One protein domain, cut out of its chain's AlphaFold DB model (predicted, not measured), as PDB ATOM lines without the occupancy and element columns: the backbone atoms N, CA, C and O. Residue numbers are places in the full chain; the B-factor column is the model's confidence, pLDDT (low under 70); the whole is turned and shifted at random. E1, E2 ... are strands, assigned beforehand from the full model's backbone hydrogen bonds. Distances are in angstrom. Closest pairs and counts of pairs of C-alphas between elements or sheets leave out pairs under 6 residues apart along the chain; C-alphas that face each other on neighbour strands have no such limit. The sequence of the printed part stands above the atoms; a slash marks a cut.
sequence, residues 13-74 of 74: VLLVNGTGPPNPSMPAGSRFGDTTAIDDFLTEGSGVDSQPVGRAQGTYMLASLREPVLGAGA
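This is residues 13 to 74 of the 74 residues of an uncharacterized protein of Digitaria exilis (UniProt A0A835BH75). Picture an arch made by one long, bent hairpin, E2 and E3, with a short strand beside each of its two strands at one end: E1 along E2, E4 along E3. The loops of residues 17 to 34 and 63 to 69 at that end, and the turn of residues 44 to 51 at the other, fold to the same side of the arch. The printed part has 62 residues with no named helix and four named strands, E1 E2 E3 E4 along the chain, and the sheet has the same order, antiparallel throughout. The class is all strand, though under half of the residues, 28 of 62, are in named elements. The whole is loose, with a radius of gyration of the C-alphas of 13.6 A, and elongated, spanning 40 by 21 by 15 A.

Begin with the inner strands, E2, residues 35 to 43, and E3, residues 52 to 62, a hairpin of antiparallel neighbours with an angle of 160 degrees between their N-to-C directions. Look at N 36 and O 60, 2.8 A apart, and at N 42 and O 54, 2.9 A apart, both within hydrogen-bond range. E2 bends by 52 degrees at residue 39, and E3 bends by 61 degrees at residue 58. On E2 look next for the edge strand E1, residues 13 to 16, its antiparallel neighbour at 154 degrees; N 15 and O 35 are within hydrogen-bond range at 2.8 A. The other edge strand is E4, residues 70 to 73, antiparallel to E3 at 113 degrees, with N 61 and O 71 within hydrogen-bond range at 2.8 A. E3 and E4 are a hairpin, as are E1 and E2, while E1 and E4 are apart. The four strands form a meander, each the antiparallel neighbour of the one before, and the sheet is strongly twisted, its strands' lines turning by 92 degrees from edge to edge.

Find C-alpha 13 at (17.648, 31.970, 51.908), where E1 begins; it runs to residue 16. E2 measures 23.8 A from C-alpha 35 to C-alpha 43. E3, the longest strand, begins with C-alpha 52 at (36.492, 30.101, 43.644) and reaches residue 62, 27.0 A away between C-alphas. E4 ends with C-alpha 73 at (17.859, 42.443, 42.202).

The two C-alphas farthest apart, those of Pro 21 and Gln 51, are 39.6 A from each other. The printed part has no cut. The link from E1 to E2 is long, with 18 residues; those from E2 to E3 and from E3 to E4 are short. The mean pLDDT of the printed part is 94.9, and no printed residue is under 70.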
ATOM      1  N   VAL A  13      18.688  31.939  50.867       96.88
ATOM      2  CA  VAL A  13      17.648  31.970  51.908       96.88
ATOM      3  C   VAL A  13      16.404  32.698  51.418       96.88
ATOM      4  O   VAL A  13      16.485  33.848  50.992       96.88
ATOM      5  N   LEU A  14      15.239  32.053  51.544       96.31
ATOM      6  CA  LEU A  14      13.946  32.690  51.300       96.31
ATOM      7  C   LEU A  14      13.720  33.809  52.327       96.31
ATOM      8  O   LEU A  14      13.570  33.544  53.519       96.31
ATOM      9  N   LEU A  15      13.688  35.054  51.857       96.50
ATOM     10  CA  LEU A  15      13.401  36.236  52.670       96.50
ATOM     11  C   LEU A  15      11.911  36.559  52.689       96.50
ATOM     12  O   LEU A  15      11.351  36.882  53.736       96.50
ATOM     13  N   VAL A  16      11.275  36.483  51.522       96.62
ATOM     14  CA  VAL A  16       9.854  36.776  51.349       96.62
ATOM     15  C   VAL A  16       9.175  35.522  50.840       96.62
ATOM     16  O   VAL A  16       9.528  35.033  49.775       96.62
ATOM     17  N   ASN A  17       8.194  35.030  51.593       95.12
ATOM     18  CA  ASN A  17       7.263  34.005  51.137       95.12
ATOM     19  C   ASN A  17       6.104  34.711  50.421       95.12
ATOM     20  O   ASN A  17       5.296  35.392  51.062       95.12
ATOM     21  N   GLY A  18       6.078  34.616  49.095       91.69
ATOM     22  CA  GLY A  18       5.101  35.268  48.239       91.69
ATOM     23  C   GLY A  18       3.675  34.851  48.590       91.69
ATOM     24  O   GLY A  18       3.401  33.720  48.977       91.69
ATOM     25  N   THR A  19       2.722  35.769  48.445       89.00
ATOM     26  CA  THR A  19       1.306  35.507  48.768       89.00
ATOM     27  C   THR A  19       0.482  35.076  47.552       89.00
ATOM     28  O   THR A  19      -0.716  34.818  47.673       89.00
ATOM     29  N   GLY A  20       1.113  34.977  46.377       84.06
ATOM     30  CA  GLY A  20       0.481  34.511  45.147       84.06
ATOM     31  C   GLY A  20       0.118  33.017  45.163       84.06
ATOM     32  O   GLY A  20       0.526  32.260  46.060       84.06
ATOM     33  N   PRO A  21      -0.647  32.551  44.156       89.19
ATOM     34  CA  PRO A  21      -0.870  31.121  43.972       89.19
ATOM     35  C   PRO A  21       0.471  30.394  43.744       89.19
ATOM     36  O   PRO A  21       1.418  31.011  43.243       89.19
ATOM     37  N   PRO A  22       0.567  29.095  44.090       93.94
ATOM     38  CA  PRO A  22       1.734  28.292  43.740       93.94
ATOM     39  C   PRO A  22       1.998  28.346  42.231       93.94
ATOM     40  O   PRO A  22       1.061  28.230  41.437       93.94
ATOM     41  N   ASN A  23       3.259  28.523  41.837       95.88
ATOM     42  CA  ASN A  23       3.649  28.486  40.434       95.88
ATOM     43  C   ASN A  23       3.688  27.014  39.973       95.88
ATOM     44  O   ASN A  23       4.435  26.220  40.545       95.88
ATOM     45  N   PRO A  24       2.895  26.630  38.956       95.25
ATOM     46  CA  PRO A  24       2.755  25.236  38.533       95.25
ATOM     47  C   PRO A  24       4.010  24.655  37.865       95.25
ATOM     48  O   PRO A  24       4.110  23.438  37.739       95.25
ATOM     49  N   SER A  25       4.946  25.503  37.435       95.44
ATOM     50  CA  SER A  25       6.160  25.121  36.704       95.44
ATOM     51  C   SER A  25       7.420  25.137  37.580       95.44
ATOM     52  O   SER A  25       8.520  24.930  37.074       95.44
ATOM     53  N   MET A  26       7.275  25.397  38.881       94.81
ATOM     54  CA  MET A  26       8.363  25.467  39.862       94.81
ATOM     55  C   MET A  26       8.222  24.353  40.916       94.81
ATOM     56  O   MET A  26       7.165  23.719  40.996       94.81
ATOM     57  N   PRO A  27       9.259  24.087  41.736       92.56
ATOM     58  CA  PRO A  27       9.158  23.141  42.842       92.56
ATOM     59  C   PRO A  27       7.945  23.405  43.747       92.56
ATOM     60  O   PRO A  27       7.498  24.540  43.921       92.56
ATOM     61  N   ALA A  28       7.405  22.333  44.334       90.88
ATOM     62  CA  ALA A  28       6.194  22.412  45.140       90.88
ATOM     63  C   ALA A  28       6.339  23.440  46.274       90.88
ATOM     64  O   ALA A  28       7.261  23.368  47.083       90.88
ATOM     65  N   GLY A  29       5.391  24.377  46.340       90.00
ATOM     66  CA  GLY A  29       5.369  25.436  47.348       90.00
ATOM     67  C   GLY A  29       5.944  26.776  46.891       90.00
ATOM     68  O   GLY A  29       5.653  27.761  47.562       90.00
ATOM     69  N   SER A  30       6.653  26.844  45.755       95.19
ATOM     70  CA  SER A  30       7.127  28.111  45.185       95.19
ATOM     71  C   SER A  30       5.967  28.986  44.699       95.19
ATOM     72  O   SER A  30       5.044  28.500  44.038       95.19
ATOM     73  N   ARG A  31       6.007  30.284  45.000       96.44
ATOM     74  CA  ARG A  31       4.945  31.264  44.720       96.44
ATOM     75  C   ARG A  31       5.497  32.495  44.025       96.44
ATOM     76  O   ARG A  31       6.637  32.898  44.237       96.44
ATOM     77  N   PHE A  32       4.662  33.131  43.208       95.06
ATOM     78  CA  PHE A  32       4.993  34.453  42.682       95.06
ATOM     79  C   PHE A  32       5.309  35.418  43.833       95.06
ATOM     80  O   PHE A  32       4.546  35.504  44.802       95.06
ATOM     81  N   GLY A  33       6.415  36.148  43.699       94.94
ATOM     82  CA  GLY A  33       6.913  37.063  44.722       94.94
ATOM     83  C   GLY A  33       7.826  36.420  45.768       94.94
ATOM     84  O   GLY A  33       8.403  37.161  46.564       94.94
ATOM     85  N   ASP A  34       8.004  35.090  45.759       97.00
ATOM     86  CA  ASP A  34       9.051  34.447  46.558       97.00
ATOM     87  C   ASP A  34      10.381  35.121  46.250       97.00
ATOM     88  O   ASP A  34      10.797  35.138  45.091       97.00
ATOM     89  N   THR A  35      11.007  35.710  47.267       96.94
ATOM     90  CA  THR A  35      12.259  36.457  47.122       96.94
ATOM     91  C   THR A  35      13.326  35.823  47.990       96.94
ATOM     92  O   THR A  35      13.158  35.713  49.205       96.94
ATOM     93  N   THR A  36      14.428  35.443  47.364       97.56
ATOM     94  CA  THR A  36      15.569  34.775  47.983       97.56
ATOM     95  C   THR A  36      16.757  35.724  47.990       97.56
ATOM     96  O   THR A  36      17.035  36.350  46.971       97.56
ATOM     97  N   ALA A  37      17.462  35.831  49.115       98.19
ATOM     98  CA  ALA A  37      18.794  36.431  49.154       98.19
ATOM     99  C   ALA A  37      19.867  35.371  48.934       98.19
ATOM    100  O   ALA A  37      19.716  34.245  49.412       98.19
ATOM    101  N   ILE A  38      20.941  35.765  48.255       98.38
ATOM    102  CA  ILE A  38      22.056  34.897  47.878       98.38
ATOM    103  C   ILE A  38      23.413  35.506  48.249       98.38
ATOM    104  O   ILE A  38      23.615  36.721  48.173       98.38
ATOM    105  N   ASP A  39      24.349  34.634  48.609       97.81
ATOM    106  CA  ASP A  39      25.788  34.894  48.699       97.81
ATOM    107  C   ASP A  39      26.549  33.678  48.146       97.81
ATOM    108  O   ASP A  39      27.180  32.903  48.872       97.81
ATOM    109  N   ASP A  40      26.428  33.482  46.835       97.56
ATOM    110  CA  ASP A  40      26.882  32.274  46.152       97.56
ATOM    111  C   ASP A  40      28.321  32.397  45.666       97.56
ATOM    112  O   ASP A  40      28.738  33.420  45.111       97.56
ATOM    113  N   PHE A  41      29.073  31.300  45.753       97.19
ATOM    114  CA  PHE A  41      30.380  31.223  45.111       97.19
ATOM    115  C   PHE A  41      30.258  31.209  43.583       97.19
ATOM    116  O   PHE A  41      29.516  30.421  42.986       97.19
ATOM    117  N   LEU A  42      31.069  32.043  42.936       97.62
ATOM    118  CA  LEU A  42      31.437  31.887  41.535       97.62
ATOM    119  C   LEU A  42      32.717  31.058  41.470       97.62
ATOM    120  O   LEU A  42      33.672  31.341  42.192       97.62
ATOM    121  N   THR A  43      32.737  30.048  40.611       97.69
ATOM    122  CA  THR A  43      33.861  29.123  40.429       97.69
ATOM    123  C   THR A  43      34.259  29.070  38.957       97.69
ATOM    124  O   THR A  43      33.397  29.255  38.101       97.69
ATOM    125  N   GLU A  44      35.536  28.794  38.667       97.62
ATOM    126  CA  GLU A  44      36.050  28.654  37.286       97.62
ATOM    127  C   GLU A  44      35.281  27.590  36.474       97.62
ATOM    128  O   GLU A  44      34.948  27.793  35.310       97.62
ATOM    129  N   GLY A  45      34.989  26.440  37.092       96.44
ATOM    130  CA  GLY A  45      34.239  25.333  36.497       96.44
ATOM    131  C   GLY A  45      32.848  25.146  37.105       96.44
ATOM    132  O   GLY A  45      32.462  25.811  38.065       96.44
ATOM    133  N   SER A  46      32.094  24.180  36.575       94.62
ATOM    134  CA  SER A  46      30.731  23.857  37.029       94.62
ATOM    135  C   SER A  46      30.665  23.026  38.317       94.62
ATOM    136  O   SER A  46      29.575  22.804  38.833       94.62
ATOM    137  N   GLY A  47      31.794  22.518  38.820       94.19
ATOM    138  CA  GLY A  47      31.853  21.751  40.068       94.19
ATOM    139  C   GLY A  47      31.892  22.657  41.298       94.19
ATOM    140  O   GLY A  47      32.546  23.697  41.272       94.19
ATOM    141  N   VAL A  48      31.233  22.249  42.388       90.56
ATOM    142  CA  VAL A  48      31.239  23.005  43.658       90.56
ATOM    143  C   VAL A  48      32.628  23.061  44.307       90.56
ATOM    144  O   VAL A  48      32.958  24.047  44.954       90.56
ATOM    145  N   ASP A  49      33.467  22.055  44.051       92.88
ATOM    146  CA  ASP A  49      34.849  21.986  44.549       92.88
ATOM    147  C   ASP A  49      35.857  22.700  43.623       92.88
ATOM    148  O   ASP A  49      37.066  22.660  43.851       92.88
ATOM    149  N   SER A  50      35.384  23.335  42.542       96.81
ATOM    150  CA  SER A  50      36.230  24.115  41.635       96.81
ATOM    151  C   SER A  50      36.765  25.373  42.320       96.81
ATOM    152  O   SER A  50      36.117  25.947  43.191       96.81
ATOM    153  N   GLN A  51      37.912  25.865  41.840       97.62
ATOM    154  CA  GLN A  51      38.535  27.102  42.309       97.62
ATOM    155  C   GLN A  51      37.523  28.268  42.355       97.62
ATOM    156  O   GLN A  51      36.951  28.602  41.309       97.62
ATOM    157  N   PRO A  52      37.309  28.900  43.527       97.06
ATOM    158  CA  PRO A  52      36.492  30.101  43.644       97.06
ATOM    159  C   PRO A  52      37.168  31.308  42.991       97.06
ATOM    160  O   PRO A  52      38.369  31.529  43.174       97.06
ATOM    161  N   VAL A  53      36.374  32.106  42.276       98.19
ATOM    162  CA  VAL A  53      36.810  33.309  41.540       98.19
ATOM    163  C   VAL A  53      36.083  34.577  41.971       98.19
ATOM    164  O   VAL A  53      36.483  35.678  41.609       98.19
ATOM    165  N   GLY A  54      35.006  34.444  42.741       97.81
ATOM    166  CA  GLY A  54      34.219  35.585  43.188       97.81
ATOM    167  C   GLY A  54      32.935  35.171  43.888       97.81
ATOM    168  O   GLY A  54      32.750  34.003  44.245       97.81
ATOM    169  N   ARG A  55      32.045  36.149  44.067       97.75
ATOM    170  CA  ARG A  55      30.732  35.970  44.690       97.75
ATOM    171  C   ARG A  55      29.643  36.628  43.855       97.75
ATOM    172  O   ARG A  55      29.862  37.699  43.295       97.75
ATOM    173  N   ALA A  56      28.484  35.983  43.797       97.12
ATOM    174  CA  ALA A  56      27.242  36.583  43.335       97.12
ATOM    175  C   ALA A  56      26.385  36.887  44.565       97.12
ATOM    176  O   ALA A  56      26.010  35.981  45.307       97.12
ATOM    177  N   GLN A  57      26.126  38.172  44.788       98.19
ATOM    178  CA  GLN A  57      25.414  38.676  45.955       98.19
ATOM    179  C   GLN A  57      24.234  39.517  45.491       98.19
ATOM    180  O   GLN A  57      24.352  40.257  44.516       98.19
ATOM    181  N   GLY A  58      23.108  39.388  46.182       97.94
ATOM    182  CA  GLY A  58      21.888  40.112  45.848       97.94
ATOM    183  C   GLY A  58      20.649  39.306  46.200       97.94
ATOM    184  O   GLY A  58      20.653  38.484  47.121       97.94
ATOM    185  N   THR A  59      19.583  39.540  45.446       98.06
ATOM    186  CA  THR A  59      18.323  38.809  45.570       98.06
ATOM    187  C   THR A  59      17.828  38.326  44.218       98.06
ATOM    188  O   THR A  59      18.150  38.894  43.175       98.06
ATOM    189  N   TYR A  60      16.998  37.291  44.223       97.50
ATOM    190  CA  TYR A  60      16.158  36.966  43.079       97.50
ATOM    191  C   TYR A  60      14.721  36.721  43.521       97.50
ATOM    192  O   TYR A  60      14.469  36.312  44.652       97.50
ATOM    193  N   MET A  61      13.777  36.962  42.616       96.12
ATOM    194  CA  MET A  61      12.349  36.785  42.843       96.12
ATOM    195  C   MET A  61      11.741  35.866  41.788       96.12
ATOM    196  O   MET A  61      12.021  36.035  40.599       96.12
ATOM    197  N   LEU A  62      10.842  34.961  42.185       96.44
ATOM    198  CA  LEU A  62       9.963  34.282  41.230       96.44
ATOM    199  C   LEU A  62       8.969  35.292  40.642       96.44
ATOM    200  O   LEU A  62       7.959  35.641  41.255       96.44
ATOM    201  N   ALA A  63       9.287  35.775  39.445       95.44
ATOM    202  CA  ALA A  63       8.687  36.958  38.834       95.44
ATOM    203  C   ALA A  63       7.589  36.634  37.806       95.44
ATOM    204  O   ALA A  63       7.076  37.532  37.141       95.44
ATOM    205  N   SER A  64       7.203  35.363  37.666       95.25
ATOM    206  CA  SER A  64       6.083  34.940  36.822       95.25
ATOM    207  C   SER A  64       5.135  34.015  37.575       95.25
ATOM    208  O   SER A  64       5.535  33.229  38.435       95.25
ATOM    209  N   LEU A  65       3.847  34.125  37.248       94.62
ATOM    210  CA  LEU A  65       2.781  33.316  37.841       94.62
ATOM    211  C   LEU A  65       2.749  31.880  37.302       94.62
ATOM    212  O   LEU A  65       2.136  31.017  37.926       94.62
ATOM    213  N   ARG A  66       3.325  31.633  36.119       94.75
ATOM    214  CA  ARG A  66       3.173  30.355  35.394       94.75
ATOM    215  C   ARG A  66       4.449  29.823  34.775       94.75
ATOM    216  O   ARG A  66       4.571  28.618  34.610       94.75
ATOM    217  N   GLU A  67       5.378  30.708  34.450       95.31
ATOM    218  CA  GLU A  67       6.648  30.339  33.832       95.31
ATOM    219  C   GLU A  67       7.769  30.386  34.880       95.31
ATOM    220  O   GLU A  67       7.653  31.135  35.859       95.31
ATOM    221  N   PRO A  68       8.861  29.626  34.703       94.00
ATOM    222  CA  PRO A  68      10.008  29.635  35.609       94.00
ATOM    223  C   PRO A  68      10.905  30.856  35.344       94.00
ATOM    224  O   PRO A  68      12.020  30.740  34.840       94.00
ATOM    225  N   VAL A  69      10.398  32.053  35.643       96.44
ATOM    226  CA  VAL A  69      11.121  33.318  35.432       96.44
ATOM    227  C   VAL A  69      11.623  33.858  36.763       96.44
ATOM    228  O   VAL A  69      10.822  34.166  37.645       96.44
ATOM    229  N   LEU A  70      12.940  34.028  36.878       95.50
ATOM    230  CA  LEU A  70      13.580  34.677  38.020       95.50
ATOM    231  C   LEU A  70      14.012  36.098  37.643       95.50
ATOM    232  O   LEU A  70      14.767  36.290  36.690       95.50
ATOM    233  N   GLY A  71      13.528  37.092  38.383       96.06
ATOM    234  CA  GLY A  71      14.016  38.469  38.300       96.06
ATOM    235  C   GLY A  71      15.136  38.684  39.312       96.06
ATOM    236  O   GLY A  71      14.940  38.381  40.483       96.06
ATOM    237  N   ALA A  72      16.289  39.194  38.881       93.06
ATOM    238  CA  ALA A  72      17.412  39.496  39.769       93.06
ATOM    239  C   ALA A  72      17.349  40.947  40.280       93.06
ATOM    240  O   ALA A  72      17.044  41.863  39.514       93.06
ATOM    241  N   GLY A  73      17.667  41.145  41.557       86.38
ATOM    242  CA  GLY A  73      17.859  42.443  42.202       86.38
ATOM    243  C   GLY A  73      19.248  42.523  42.838       86.38
ATOM    244  O   GLY A  73      19.718  41.536  43.408       86.38
ATOM    245  N   ALA A  74      19.895  43.683  42.726       72.62
ATOM    246  CA  ALA A  74      21.200  43.976  43.322       72.62
ATOM    247  C   ALA A  74      21.048  44.766  44.625       72.62
ATOM    248  O   ALA A  74      20.155  45.645  44.667       72.62
TER     249      ALA A  74